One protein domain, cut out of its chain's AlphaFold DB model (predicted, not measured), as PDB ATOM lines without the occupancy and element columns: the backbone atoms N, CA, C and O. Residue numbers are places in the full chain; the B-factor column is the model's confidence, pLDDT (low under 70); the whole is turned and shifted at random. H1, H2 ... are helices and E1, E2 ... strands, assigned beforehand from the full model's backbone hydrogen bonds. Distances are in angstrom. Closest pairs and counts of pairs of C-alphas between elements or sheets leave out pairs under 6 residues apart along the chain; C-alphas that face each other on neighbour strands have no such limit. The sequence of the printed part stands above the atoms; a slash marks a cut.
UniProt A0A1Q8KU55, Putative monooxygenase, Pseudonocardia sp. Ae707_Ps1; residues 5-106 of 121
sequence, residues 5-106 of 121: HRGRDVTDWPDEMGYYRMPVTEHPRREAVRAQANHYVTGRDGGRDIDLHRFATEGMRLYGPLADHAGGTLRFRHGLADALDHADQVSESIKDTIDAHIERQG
ATOM      1  N   HIS A   5      -9.995  -2.190 -13.464       91.62
ATOM      2  CA  HIS A   5      -9.153  -3.274 -12.966       91.62
ATOM      3  C   HIS A   5     -10.011  -4.257 -12.177       91.62
ATOM      4  O   HIS A   5     -10.892  -3.848 -11.418       91.62
ATOM      5  N   ARG A   6      -9.785  -5.561 -12.386       92.75
ATOM      6  CA  ARG A   6     -10.531  -6.637 -11.702       92.75
ATOM      7  C   ARG A   6     -12.058  -6.502 -11.836       92.75
ATOM      8  O   ARG A   6     -12.810  -6.747 -10.904       92.75
ATOM      9  N   GLY A   7     -12.514  -6.098 -13.026       90.50
ATOM     10  CA  GLY A   7     -13.937  -6.002 -13.377       90.50
ATOM     11  C   GLY A   7     -14.669  -4.750 -12.879       90.50
ATOM     12  O   GLY A   7     -15.859  -4.624 -13.148       90.50
ATOM     13  N   ARG A   8     -13.987  -3.827 -12.192       90.06
ATOM     14  CA  ARG A   8     -14.574  -2.595 -11.639       90.06
ATOM     15  C   ARG A   8     -13.756  -1.370 -12.018       90.06
ATOM     16  O   ARG A   8     -12.642  -1.506 -12.527       90.06
ATOM     17  N   ASP A   9     -14.312  -0.185 -11.788       89.00
ATOM     18  CA  ASP A   9     -13.554   1.057 -11.899       89.00
ATOM     19  C   ASP A   9     -12.374   1.022 -10.924       89.00
ATOM     20  O   ASP A   9     -12.512   0.592  -9.776       89.00
ATOM     21  N   VAL A  10     -11.205   1.488 -11.357       88.38
ATOM     22  CA  VAL A  10     -10.028   1.542 -10.483       88.38
ATOM     23  C   VAL A  10     -10.275   2.429  -9.257       88.38
ATOM     24  O   VAL A  10      -9.650   2.216  -8.223       88.38
ATOM     25  N   THR A  11     -11.198   3.398  -9.343       87.50
ATOM     26  CA  THR A  11     -11.557   4.266  -8.214       87.50
ATOM     27  C   THR A  11     -12.530   3.629  -7.225       87.50
ATOM     28  O   THR A  11     -12.560   4.066  -6.076       87.50
ATOM     29  N   ASP A  12     -13.278   2.596  -7.625       89.44
ATOM     30  CA  ASP A  12     -14.247   1.928  -6.741       89.44
ATOM     31  C   ASP A  12     -13.542   1.166  -5.614       89.44
ATOM     32  O   ASP A  12     -14.029   1.113  -4.487       89.44
ATOM     33  N   TRP A  13     -12.370   0.596  -5.899       89.25
ATOM     34  CA  TRP A  13     -11.611  -0.170  -4.914       89.25
ATOM     35  C   TRP A  13     -11.099   0.702  -3.752       89.25
ATOM     36  O   TRP A  13     -11.376   0.357  -2.604       89.25
ATOM     37  N   PRO A  14     -10.402   1.840  -3.976       84.75
ATOM     38  CA  PRO A  14     -10.047   2.758  -2.896       84.75
ATOM     39  C   PRO A  14     -11.250   3.281  -2.103       84.75
ATOM     40  O   PRO A  14     -11.129   3.473  -0.893       84.75
ATOM     41  N   ASP A  15     -12.397   3.509  -2.751       86.56
ATOM     42  CA  ASP A  15     -13.614   3.932  -2.050       86.56
ATOM     43  C   ASP A  15     -14.104   2.852  -1.072       86.56
ATOM     44  O   ASP A  15     -14.328   3.125   0.112       86.56
ATOM     45  N   GLU A  16     -14.154   1.600  -1.528       85.94
ATOM     46  CA  GLU A  16     -14.537   0.450  -0.707       85.94
ATOM     47  C   GLU A  16     -13.574   0.230   0.464       85.94
ATOM     48  O   GLU A  16     -14.009   0.063   1.607       85.94
ATOM     49  N   MET A  17     -12.269   0.364   0.213       84.00
ATOM     50  CA  MET A  17     -11.227   0.339   1.246       84.00
ATOM     51  C   MET A  17     -11.331   1.506   2.247       84.00
ATOM     52  O   MET A  17     -10.611   1.525   3.244       84.00
ATOM     53  N   GLY A  18     -12.208   2.486   2.002       82.12
ATOM     54  CA  GLY A  18     -12.404   3.661   2.849       82.12
ATOM     55  C   GLY A  18     -11.338   4.741   2.675       82.12
ATOM     56  O   GLY A  18     -11.290   5.667   3.483       82.12
ATOM     57  N   TYR A  19     -10.515   4.664   1.628       80.19
ATOM     58  CA  TYR A  19      -9.407   5.590   1.386       80.19
ATOM     59  C   TYR A  19      -9.890   7.042   1.270       80.19
ATOM     60  O   TYR A  19      -9.302   7.943   1.862       80.19
ATOM     61  N   TYR A  20     -11.013   7.270   0.581       80.56
ATOM     62  CA  TYR A  20     -11.602   8.606   0.427       80.56
ATOM     63  C   TYR A  20     -12.398   9.087   1.644       80.56
ATOM     64  O   TYR A  20     -12.722  10.270   1.734       80.56
ATOM     65  N   ARG A  21     -12.704   8.196   2.593       82.81
ATOM     66  CA  ARG A  21     -13.386   8.551   3.847       82.81
ATOM     67  C   ARG A  21     -12.414   9.021   4.931       82.81
ATOM     68  O   ARG A  21     -12.860   9.599   5.916       82.81
ATOM     69  N   MET A  22     -11.108   8.800   4.757       82.19
ATOM     70  CA  MET A  22     -10.084   9.199   5.724       82.19
ATOM     71  C   MET A  22      -9.868  10.721   5.693       82.19
ATOM     72  O   MET A  22      -9.427  11.260   4.672       82.19
ATOM     73  N   PRO A  23     -10.122  11.446   6.795       83.06
ATOM     74  CA  PRO A  23      -9.848  12.871   6.836       83.06
ATOM     75  C   PRO A  23      -8.336  13.123   6.827       83.06
ATOM     76  O   PRO A  23      -7.541  12.366   7.383       83.06
ATOM     77  N   VAL A  24      -7.924  14.253   6.243       78.69
ATOM     78  CA  VAL A  24      -6.504  14.655   6.152       78.69
ATOM     79  C   VAL A  24      -5.817  14.673   7.525       78.69
ATOM     80  O   VAL A  24      -4.622  14.407   7.620       78.69
ATOM     81  N   THR A  25      -6.562  14.963   8.592       80.50
ATOM     82  CA  THR A  25      -6.078  14.973   9.982       80.50
ATOM     83  C   THR A  25      -5.661  13.598  10.501       80.50
ATOM     84  O   THR A  25      -4.795  13.526  11.370       80.50
ATOM     85  N   GLU A  26      -6.255  12.528   9.977       80.31
ATOM     86  CA  GLU A  26      -5.979  11.137  10.360       80.31
ATOM     87  C   GLU A  26      -4.989  10.460   9.408       80.31
ATOM     88  O   GLU A  26      -4.384   9.445   9.751       80.31
ATOM     89  N   HIS A  27      -4.771  11.040   8.227       74.06
ATOM     90  CA  HIS A  27      -3.828  10.498   7.266       74.06
ATOM     91  C   HIS A  27      -2.387  10.570   7.818       74.06
ATOM     92  O   HIS A  27      -1.945  11.651   8.222       74.06
ATOM     93  N   PRO A  28      -1.585   9.483   7.770       76.38
ATOM     94  CA  PRO A  28      -0.225   9.457   8.328       76.38
ATOM     95  C   PRO A  28       0.698  10.544   7.764       76.38
ATOM     96  O   PRO A  28       1.605  11.021   8.442       76.38
ATOM     97  N   ARG A  29       0.445  10.962   6.516       72.06
ATOM     98  CA  ARG A  29       1.189  12.027   5.823       72.06
ATOM     99  C   ARG A  29       0.587  13.434   5.999       72.06
ATOM    100  O   ARG A  29       1.140  14.387   5.462       72.06
ATOM    101  N   ARG A  30      -0.517  13.579   6.746       77.88
ATOM    102  CA  ARG A  30      -1.210  14.847   7.058       77.88
ATOM    103  C   ARG A  30      -1.324  15.773   5.839       77.88
ATOM    104  O   ARG A  30      -1.786  15.351   4.782       77.88
ATOM    105  N   GLU A  31      -0.872  17.021   5.961       75.81
ATOM    106  CA  GLU A  31      -0.937  18.034   4.905       75.81
ATOM    107  C   GLU A  31      -0.180  17.648   3.632       75.81
ATOM    108  O   GLU A  31      -0.585  18.068   2.552       75.81
ATOM    109  N   ALA A  32       0.844  16.791   3.716       70.25
ATOM    110  CA  ALA A  32       1.594  16.356   2.539       70.25
ATOM    111  C   ALA A  32       0.727  15.556   1.549       70.25
ATOM    112  O   ALA A  32       1.056  15.499   0.367       70.25
ATOM    113  N   VAL A  33      -0.411  14.996   1.986       70.31
ATOM    114  CA  VAL A  33      -1.366  14.347   1.072       70.31
ATOM    115  C   VAL A  33      -2.023  15.353   0.120       70.31
ATOM    116  O   VAL A  33      -2.380  14.993  -0.994       70.31
ATOM    117  N   ARG A  34      -2.132  16.631   0.515       69.56
ATOM    118  CA  ARG A  34      -2.725  17.690  -0.321       69.56
ATOM    119  C   ARG A  34      -1.846  18.058  -1.511       69.56
ATOM    120  O   ARG A  34      -2.356  18.550  -2.509       69.56
ATOM    121  N   ALA A  35      -0.539  17.843  -1.389       68.50
ATOM    122  CA  ALA A  35       0.419  18.073  -2.463       68.50
ATOM    123  C   ALA A  35       0.502  16.886  -3.437       68.50
ATOM    124  O   ALA A  35       1.168  16.985  -4.466       68.50
ATOM    125  N   GLN A  36      -0.146  15.758  -3.123       66.50
ATOM    126  CA  GLN A  36      -0.127  14.589  -3.985       66.50
ATOM    127  C   GLN A  36      -1.063  14.813  -5.176       66.50
ATOM    128  O   GLN A  36      -2.248  15.099  -5.012       66.50
ATOM    129  N   ALA A  37      -0.518  14.700  -6.387       62.00
ATOM    130  CA  ALA A  37      -1.311  14.805  -7.602       62.00
ATOM    131  C   ALA A  37      -2.317  13.647  -7.687       62.00
ATOM    132  O   ALA A  37      -1.971  12.489  -7.447       62.00
ATOM    133  N   ASN A  38      -3.557  13.970  -8.057       67.44
ATOM    134  CA  ASN A  38      -4.577  12.971  -8.348       67.44
ATOM    135  C   ASN A  38      -4.302  12.314  -9.704       67.44
ATOM    136  O   ASN A  38      -3.864  12.967 -10.653       67.44
ATOM    137  N   HIS A  39      -4.613  11.027  -9.806       71.75
ATOM    138  CA  HIS A  39      -4.523  10.299 -11.064       71.75
ATOM    139  C   HIS A  39      -5.660  10.719 -12.005       71.75
ATOM    140  O   HIS A  39      -6.817  10.795 -11.592       71.75
ATOM    141  N   TYR A  40      -5.341  10.985 -13.274       70.50
ATOM    142  CA  TYR A  40      -6.325  11.417 -14.266       70.50
ATOM    143  C   TYR A  40      -6.929  10.230 -15.013       70.50
ATOM    144  O   TYR A  40      -6.252   9.560 -15.789       70.50
ATOM    145  N   VAL A  41      -8.232  10.032 -14.835       80.62
ATOM    146  CA  VAL A  41      -9.038   9.056 -15.579       80.62
ATOM    147  C   VAL A  41      -9.926   9.751 -16.606       80.62
ATOM    148  O   VAL A  41     -10.321  10.906 -16.436       80.62
ATOM    149  N   THR A  42     -10.265   9.049 -17.689       85.19
ATOM    150  CA  THR A  42     -11.282   9.536 -18.631       85.19
ATOM    151  C   THR A  42     -12.690   9.178 -18.147       85.19
ATOM    152  O   THR A  42     -12.900   8.101 -17.596       85.19
ATOM    153  N   GLY A  43     -13.664  10.064 -18.387       82.88
ATOM    154  CA  GLY A  43     -15.085   9.815 -18.084       82.88
ATOM    155  C   GLY A  43     -16.021   9.800 -19.300       82.88
ATOM    156  O   GLY A  43     -17.161   9.357 -19.191       82.88
ATOM    157  N   ARG A  44     -15.571  10.273 -20.472       87.38
ATOM    158  CA  ARG A  44     -16.390  10.281 -21.697       87.38
ATOM    159  C   ARG A  44     -16.655   8.843 -22.164       87.38
ATOM    160  O   ARG A  44     -15.734   8.032 -22.152       87.38
ATOM    161  N   ASP A  45     -17.890   8.559 -22.579       84.81
ATOM    162  CA  ASP A  45     -18.342   7.250 -23.086       84.81
ATOM    163  C   ASP A  45     -18.130   6.085 -22.093       84.81
ATOM    164  O   ASP A  45     -17.820   4.967 -22.490       84.81
ATOM    165  N   GLY A  46     -18.261   6.351 -20.786       82.12
ATOM    166  CA  GLY A  46     -18.007   5.367 -19.720       82.12
ATOM    167  C   GLY A  46     -16.543   5.286 -19.275       82.12
ATOM    168  O   GLY A  46     -16.219   4.604 -18.303       82.12
ATOM    169  N   GLY A  47     -15.664   6.045 -19.927       86.69
ATOM    170  CA  GLY A  47     -14.237   6.036 -19.662       86.69
ATOM    171  C   GLY A  47     -13.521   4.863 -20.329       86.69
ATOM    172  O   GLY A  47     -14.083   3.819 -20.646       86.69
ATOM    173  N   ARG A  48     -12.235   5.069 -20.560       86.88
ATOM    174  CA  ARG A  48     -11.296   4.144 -21.186       86.88
ATOM    175  C   ARG A  48      -9.901   4.340 -20.615       86.88
ATOM    176  O   ARG A  48      -9.578   5.416 -20.098       86.88
ATOM    177  N   ASP A  49      -9.085   3.309 -20.760       87.25
ATOM    178  CA  ASP A  49      -7.676   3.367 -20.401       87.25
ATOM    179  C   ASP A  49      -6.977   4.481 -21.193       87.25
ATOM    180  O   ASP A  49      -7.262   4.711 -22.374       87.25
ATOM    181  N   ILE A  50      -6.065   5.183 -20.523       84.94
ATOM    182  CA  ILE A  50      -5.151   6.122 -21.173       84.94
ATOM    183  C   ILE A  50      -3.793   5.444 -21.239       84.94
ATOM    184  O   ILE A  50      -3.137   5.268 -20.210       84.94
ATOM    185  N   ASP A  51      -3.371   5.105 -22.449       87.12
ATOM    186  CA  ASP A  51      -2.038   4.592 -22.736       87.12
ATOM    187  C   ASP A  51      -1.300   5.610 -23.617       87.12
ATOM    188  O   ASP A  51      -1.558   5.739 -24.816       87.12
ATOM    189  N   LEU A  52      -0.413   6.386 -22.988       87.69
ATOM    190  CA  LEU A  52       0.360   7.414 -23.681       87.69
ATOM    191  C   LEU A  52       1.387   6.798 -24.636       87.69
ATOM    192  O   LEU A  52       1.642   7.386 -25.687       87.69
ATOM    193  N   HIS A  53       1.922   5.616 -24.321       88.75
ATOM    194  CA  HIS A  53       2.860   4.910 -25.191       88.75
ATOM    195  C   HIS A  53       2.165   4.485 -26.478       88.75
ATOM    196  O   HIS A  53       2.653   4.765 -27.572       88.75
ATOM    197  N   ARG A  54       0.971   3.901 -26.361       89.81
ATOM    198  CA  ARG A  54       0.137   3.574 -27.518       89.81
ATOM    199  C   ARG A  54      -0.214   4.813 -28.339       89.81
ATOM    200  O   ARG A  54      -0.061   4.803 -29.553       89.81
ATOM    201  N   PHE A  55      -0.660   5.898 -27.712       90.06
ATOM    202  CA  PHE A  55      -0.982   7.102 -28.479       90.06
ATOM    203  C   PHE A  55       0.243   7.693 -29.182       90.06
ATOM    204  O   PHE A  55       0.107   8.227 -30.283       90.06
ATOM    205  N   ALA A  56       1.439   7.560 -28.602       91.19
ATOM    206  CA  ALA A  56       2.671   7.968 -29.263       91.19
ATOM    207  C   ALA A  56       2.945   7.157 -30.539       91.19
ATOM    208  O   ALA A  56       3.316   7.739 -31.561       91.19
ATOM    209  N   THR A  57       2.702   5.841 -30.524       92.12
ATOM    210  CA  THR A  57       2.841   5.002 -31.730       92.12
ATOM    211  C   THR A  57       1.750   5.273 -32.767       92.12
ATOM    212  O   THR A  57       1.992   5.127 -33.963       92.12
ATOM    213  N   GLU A  58       0.585   5.753 -32.333       94.69
ATOM    214  CA  GLU A  58      -0.518   6.199 -33.195       94.69
ATOM    215  C   GLU A  58      -0.342   7.645 -33.717       94.69
ATOM    216  O   GLU A  58      -1.216   8.173 -34.405       94.69
ATOM    217  N   GLY A  59       0.801   8.290 -33.441       93.19
ATOM    218  CA  GLY A  59       1.187   9.580 -34.025       93.19
ATOM    219  C   GLY A  59       1.070  10.789 -33.093       93.19
ATOM    220  O   GLY A  59       1.338  11.918 -33.517       93.19
ATOM    221  N   MET A  60       0.710  10.592 -31.822       94.31
ATOM    222  CA  MET A  60       0.721  11.659 -30.824       94.31
ATOM    223  C   MET A  60       2.156  12.047 -30.454       94.31
ATOM    224  O   MET A  60       2.998  11.202 -30.165       94.31
ATOM    225  N   ARG A  61       2.447  13.350 -30.404       92.88
ATOM    226  CA  ARG A  61       3.727  13.837 -29.876       92.88
ATOM    227  C   ARG A  61       3.612  14.066 -28.378       92.88
ATOM    228  O   ARG A  61       2.799  14.876 -27.939       92.88
ATOM    229  N   LEU A  62       4.448  13.370 -27.620       92.44
ATOM    230  CA  LEU A  62       4.607  13.564 -26.186       92.44
ATOM    231  C   LEU A  62       5.778  14.511 -25.916       92.44
ATOM    232  O   LEU A  62       6.804  14.449 -26.591       92.44
ATOM    233  N   TYR A  63       5.627  15.370 -24.911       92.69
ATOM    234  CA  TYR A  63       6.659  16.308 -24.477       92.69
ATOM    235  C   TYR A  63       6.866  16.183 -22.971       92.69
ATOM    236  O   TYR A  63       5.934  15.849 -22.241       92.69
ATOM    237  N   GLY A  64       8.092  16.454 -22.520       90.25
ATOM    238  CA  GLY A  64       8.425  16.481 -21.097       90.25
ATOM    239  C   GLY A  64       7.721  17.618 -20.344       90.25
ATOM    240  O   GLY A  64       6.915  18.350 -20.919       90.25
ATOM    241  N   PRO A  65       8.020  17.806 -19.050       90.12
ATOM    242  CA  PRO A  65       7.363  18.824 -18.237       90.12
ATOM    243  C   PRO A  65       7.506  20.229 -18.832       90.12
ATOM    244  O   PRO A  65       8.610  20.644 -19.195       90.12
ATOM    245  N   LEU A  66       6.407  20.988 -18.886       93.31
ATOM    246  CA  LEU A  66       6.445  22.381 -19.329       93.31
ATOM    247  C   LEU A  66       7.341  23.195 -18.381       93.31
ATOM    248  O   LEU A  66       7.180  23.172 -17.158       93.31
ATOM    249  N   ALA A  67       8.329  23.869 -18.961       95.25
ATOM    250  CA  ALA A  67       9.280  24.718 -18.261       95.25
ATOM    251  C   ALA A  67       8.831  26.176 -18.280       95.25
ATOM    252  O   ALA A  67       8.876  26.838 -17.251       95.25
ATOM    253  N   ASP A  68       8.433  26.658 -19.457       96.25
ATOM    254  CA  ASP A  68       8.143  28.067 -19.688       96.25
ATOM    255  C   ASP A  68       7.306  28.259 -20.962       96.25
ATOM    256  O   ASP A  68       7.229  27.370 -21.819       96.25
ATOM    257  N   HIS A  69       6.704  29.436 -21.102       96.31
ATOM    258  CA  HIS A  69       5.999  29.870 -22.297       96.31
ATOM    259  C   HIS A  69       6.277  31.353 -22.564       96.31
ATOM    260  O   HIS A  69       6.117  32.198 -21.688       96.31
ATOM    261  N   ALA A  70       6.677  31.689 -23.790       95.81
ATOM    262  CA  ALA A  70       6.930  33.073 -24.182       95.81
ATOM    263  C   ALA A  70       6.667  33.270 -25.675       95.81
ATOM    264  O   ALA A  70       7.113  32.471 -26.499       95.81
ATOM    265  N   GLY A  71       5.939  34.334 -26.029       93.56
ATOM    266  CA  GLY A  71       5.705  34.714 -27.429       93.56
ATOM    267  C   GLY A  71       5.108  33.597 -28.295       93.56
ATOM    268  O   GLY A  71       5.503  33.440 -29.445       93.56
ATOM    269  N   GLY A  72       4.222  32.765 -27.734       95.94
ATOM    270  CA  GLY A  72       3.616  31.625 -28.438       95.94
ATOM    271  C   GLY A  72       4.496  30.372 -28.537       95.94
ATOM    272  O   GLY A  72       4.071  29.378 -29.119       95.94
ATOM    273  N   THR A  73       5.696  30.382 -27.954       96.19
ATOM    274  CA  THR A  73       6.589  29.219 -27.893       96.19
ATOM    275  C   THR A  73       6.531  28.570 -26.516       96.19
ATOM    276  O   THR A  73       6.685  29.252 -25.502       96.19
ATOM    277  N   LEU A  74       6.358  27.248 -26.484       96.94
ATOM    278  CA  LEU A  74       6.440  26.435 -25.270       96.94
ATOM    279  C   LEU A  74       7.842  25.832 -25.145       96.94
ATOM    280  O   LEU A  74       8.390  25.311 -26.118       96.94
ATOM    281  N   ARG A  75       8.419  25.884 -23.945       96.62
ATOM    282  CA  ARG A  75       9.702  25.250 -23.620       96.62
ATOM    283  C   ARG A  75       9.447  24.084 -22.683       96.62
ATOM    284  O   ARG A  75       8.812  24.261 -21.650       96.62
ATOM    285  N   PHE A  76       9.979  22.915 -23.014       95.69
ATOM    286  CA  PHE A  76       9.824  21.700 -22.214       95.69
ATOM    287  C   PHE A  76      11.171  21.267 -21.641       95.69
ATOM    288  O   PHE A  76      12.207  21.433 -22.285       95.69
ATOM    289  N   ARG A  77      11.158  20.722 -20.424       95.00
ATOM    290  CA  ARG A  77      12.336  20.102 -19.809       95.00
ATOM    291  C   ARG A  77      12.555  18.696 -20.372       95.00
ATOM    292  O   ARG A  77      11.628  18.065 -20.879       95.00
ATOM    293  N   HIS A  78      13.783  18.199 -20.233       93.50
ATOM    294  CA  HIS A  78      14.097  16.778 -20.407       93.50
ATOM    295  C   HIS A  78      13.401  15.917 -19.330       93.50
ATOM    296  O   HIS A  78      12.782  16.452 -18.407       93.50
ATOM    297  N   GLY A  79      13.507  14.589 -19.449       92.31
ATOM    298  CA  GLY A  79      12.928  13.643 -18.483       92.31
ATOM    299  C   GLY A  79      11.513  13.172 -18.829       92.31
ATOM    300  O   GLY A  79      10.757  12.802 -17.939       92.31
ATOM    301  N   LEU A  80      11.124  13.202 -20.111       91.81
ATOM    302  CA  LEU A  80       9.854  12.609 -20.550       91.81
ATOM    303  C   LEU A  80       9.810  11.105 -20.252       91.81
ATOM    304  O   LEU A  80       8.814  10.640 -19.716       91.81
ATOM    305  N   ALA A  81      10.880  10.372 -20.577       90.81
ATOM    306  CA  ALA A  81      10.959   8.933 -20.325       90.81
ATOM    307  C   ALA A  81      10.789   8.629 -18.829       90.81
ATOM    308  O   ALA A  81       9.865   7.917 -18.463       90.81
ATOM    309  N   ASP A  82      11.570   9.293 -17.971       91.00
ATOM    310  CA  ASP A  82      11.472   9.128 -16.516       91.00
ATOM    311  C   ASP A  82      10.067   9.447 -15.979       91.00
ATOM    312  O   ASP A  82       9.567   8.779 -15.075       91.00
ATOM    313  N   ALA A  83       9.405  10.469 -16.534       88.19
ATOM    314  CA  ALA A  83       8.046  10.827 -16.142       88.19
ATOM    315  C   ALA A  83       7.010   9.771 -16.566       88.19
ATOM    316  O   ALA A  83       6.070   9.516 -15.811       88.19
ATOM    317  N   LEU A  84       7.171   9.167 -17.749       89.00
ATOM    318  CA  LEU A  84       6.313   8.083 -18.229       89.00
ATOM    319  C   LEU A  84       6.533   6.806 -17.413       89.00
ATOM    320  O   LEU A  84       5.568   6.260 -16.885       89.00
ATOM    321  N   ASP A  85       7.790   6.414 -17.196       90.12
ATOM    322  CA  ASP A  85       8.148   5.251 -16.378       90.12
ATOM    323  C   ASP A  85       7.608   5.392 -14.950       90.12
ATOM    324  O   ASP A  85       7.058   4.448 -14.382       90.12
ATOM    325  N   HIS A  86       7.713   6.589 -14.362       87.88
ATOM    326  CA  HIS A  86       7.144   6.855 -13.046       87.88
ATOM    327  C   HIS A  86       5.613   6.748 -13.047       87.88
ATOM    328  O   HIS A  86       5.037   6.172 -12.124       87.88
ATOM    329  N   ALA A  87       4.937   7.269 -14.075       85.50
ATOM    330  CA  ALA A  87       3.485   7.167 -14.191       85.50
ATOM    331  C   ALA A  87       3.018   5.706 -14.325       85.50
ATOM    332  O   ALA A  87       2.012   5.324 -13.715       85.50
ATOM    333  N   ASP A  88       3.760   4.886 -15.066       87.44
ATOM    334  CA  ASP A  88       3.493   3.457 -15.215       87.44
ATOM    335  C   ASP A  88       3.707   2.706 -13.899       87.44
ATOM    336  O   ASP A  88       2.819   1.972 -13.465       87.44
ATOM    337  N   GLN A  89       4.816   2.959 -13.196       89.50
ATOM    338  CA  GLN A  89       5.076   2.386 -11.869       89.50
ATOM    339  C   GLN A  89       3.960   2.711 -10.875       89.50
ATOM    340  O   GLN A  89       3.496   1.841 -10.137       89.50
ATOM    341  N   VAL A  90       3.499   3.962 -10.865       86.69
ATOM    342  CA  VAL A  90       2.397   4.384 -10.003       86.69
ATOM    343  C   VAL A  90       1.104   3.653 -10.387       86.69
ATOM    344  O   VAL A  90       0.417   3.136  -9.505       86.69
ATOM    345  N   SER A  91       0.797   3.536 -11.682       87.50
ATOM    346  CA  SER A  91      -0.370   2.790 -12.170       87.50
ATOM    347  C   SER A  91      -0.334   1.314 -11.759       87.50
ATOM    348  O   SER A  91      -1.365   0.784 -11.345       87.50
ATOM    349  N   GLU A  92       0.818   0.648 -11.853       88.88
ATOM    350  CA  GLU A  92       0.965  -0.749 -11.423       88.88
ATOM    351  C   GLU A  92       0.864  -0.888  -9.897       88.88
ATOM    352  O   GLU A  92       0.129  -1.745  -9.419       88.88
ATOM    353  N   SER A  93       1.445   0.030  -9.116       88.06
ATOM    354  CA  SER A  93       1.346  -0.016  -7.647       88.06
ATOM    355  C   SER A  93      -0.099   0.059  -7.121       88.06
ATOM    356  O   SER A  93      -0.440  -0.536  -6.093       88.06
ATOM    357  N   ILE A  94      -0.980   0.768  -7.838       87.00
ATOM    358  CA  ILE A  94      -2.412   0.823  -7.521       87.00
ATOM    359  C   ILE A  94      -3.054  -0.543  -7.766       87.00
ATOM    360  O   ILE A  94      -3.814  -1.016  -6.921       87.00
ATOM    361  N   LYS A  95      -2.735  -1.196  -8.889       90.12
ATOM    362  CA  LYS A  95      -3.241  -2.539  -9.205       90.12
ATOM    363  C   LYS A  95      -2.763  -3.567  -8.191       90.12
ATOM    364  O   LYS A  95      -3.583  -4.346  -7.720       90.12
ATOM    365  N   ASP A  96      -1.494  -3.505  -7.793       91.94
ATOM    366  CA  ASP A  96      -0.928  -4.374  -6.758       91.94
ATOM    367  C   ASP A  96      -1.663  -4.195  -5.422       91.94
ATOM    368  O   ASP A  96      -2.008  -5.165  -4.747       91.94
ATOM    369  N   THR A  97      -1.974  -2.947  -5.053       90.44
ATOM    370  CA  THR A  97      -2.732  -2.638  -3.830       90.44
ATOM    371  C   THR A  97      -4.149  -3.217  -3.875       90.44
ATOM    372  O   THR A  97      -4.630  -3.753  -2.871       90.44
ATOM    373  N   ILE A  98      -4.814  -3.126  -5.031       91.62
ATOM    374  CA  ILE A  98      -6.145  -3.699  -5.267       91.62
ATOM    375  C   ILE A  98      -6.098  -5.224  -5.196       91.62
ATOM    376  O   ILE A  98      -6.892  -5.824  -4.474       91.62
ATOM    377  N   ASP A  99      -5.151  -5.848  -5.892       92.88
ATOM    378  CA  ASP A  99      -4.998  -7.301  -5.930       92.88
ATOM    379  C   ASP A  99      -4.736  -7.861  -4.528       92.88
ATOM    380  O   ASP A  99      -5.403  -8.804  -4.099       92.88
ATOM    381  N   ALA A 100      -3.864  -7.208  -3.755       92.94
ATOM    382  CA  ALA A 100      -3.614  -7.581  -2.369       92.94
ATOM    383  C   ALA A 100      -4.859  -7.413  -1.477       92.94
ATOM    384  O   ALA A 100      -5.037  -8.157  -0.512       92.94
ATOM    385  N   HIS A 101      -5.721  -6.424  -1.740       91.50
ATOM    386  CA  HIS A 101      -6.983  -6.271  -1.011       91.50
ATOM    387  C   HIS A 101      -7.972  -7.394  -1.340       91.50
ATOM    388  O   HIS A 101      -8.525  -7.990  -0.416       91.50
ATOM    389  N   ILE A 102      -8.143  -7.712  -2.626       92.88
ATOM    390  CA  ILE A 102      -8.993  -8.809  -3.109       92.88
ATOM    391  C   ILE A 102      -8.582 -10.129  -2.457       92.88
ATOM    392  O   ILE A 102      -9.432 -10.825  -1.903       92.88
ATOM    393  N   GLU A 103      -7.282 -10.432  -2.451       94.38
ATOM    394  CA  GLU A 103      -6.744 -11.642  -1.827       94.38
ATOM    395  C   GLU A 103      -7.035 -11.683  -0.320       94.38
ATOM    396  O   GLU A 103      -7.572 -12.673   0.178       94.38
ATOM    397  N   ARG A 104      -6.768 -10.590   0.413       94.31
ATOM    398  CA  ARG A 104      -7.022 -10.519   1.865       94.31
ATOM    399  C   ARG A 104      -8.494 -10.678   2.240       94.31
ATOM    400  O   ARG A 104      -8.779 -11.124   3.347       94.31
ATOM    401  N   GLN A 105      -9.408 -10.233   1.383       94.12
ATOM    402  CA  GLN A 105     -10.849 -10.287   1.636       94.12
ATOM    403  C   GLN A 105     -11.518 -11.529   1.026       94.12
ATOM    404  O   GLN A 105     -12.697 -11.757   1.276       94.12
ATOM    405  N   GLY A 106     -10.789 -12.334   0.243       94.12
ATOM    406  CA  GLY A 106     -11.354 -13.485  -0.465       94.12
ATOM    407  C   GLY A 106     -12.415 -13.092  -1.499       94.12
ATOM    408  O   GLY A 106     -13.387 -13.822  -1.683       94.12
TER     409      GLY A 106
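AT A GLANCE: This is residues 5 to 106 of the 121 residues of the protein "Putative monooxygenase" of Pseudonocardia sp. Ae707_Ps1 (UniProt A0A1Q8KU55). One long helix, H4, makes the long axis, and a small hairpin of strands, E1 and E2, reaches out beyond its first end. The rest is an open, wandering chain with three short helices, H1, H2 and H3, of which H1 comes near H4; residues 54 to 59 stick out. The printed part has 102 residues, with elements in the order H1, H2, H3, E1, E2, H4; the class is mostly helix and the two-stranded sheet is antiparallel. The whole is loose, with a radius of gyration of the C-alphas of 17.3 A and spans of 53 by 34 by 26 A.

IN THESE COORDINATES: H1, residues 12 to 16, begins at C-alpha 12 (-14.247, 1.928, -6.741) and is 6.2 A long from first to last C-alpha. H2, residues 30 to 35, measures 10.2 A, and H3, residues 52 to 57, 8.8 A. E1, residues 66 to 70, measures 11.8 A, and E2, residues 73 to 76, 10.0 A. H4, residues 80 to 105, runs 38.0 A to C-alpha 105 (-10.849, -10.287, 1.636).

HOW THE PARTS SIT: H1 and H4 are close but not clearly touching; their closest C-alphas, of Trp 13 and Ile 98, are 6.5 A apart. H2 is apart from H4, and H3 only just so, at 8.1 A. E1 and E2 form a hairpin, antiparallel at 161 degrees, with N 67 and O 75 within hydrogen-bond range at 2.8 A. In H1, H3 and H4 every O i to N i+4 pair is within hydrogen-bond range; in H2 0 of 2 are, but 3 of 3 O i to N i+3 pairs.

THE WHOLE: The farthest C-alphas, of Gly 71 and Gly 106, are 57.8 A apart. The printed part has no cut. The links H1 to H2 and H2 to H3 are long. Residues 34 to 38 have pLDDT under 70.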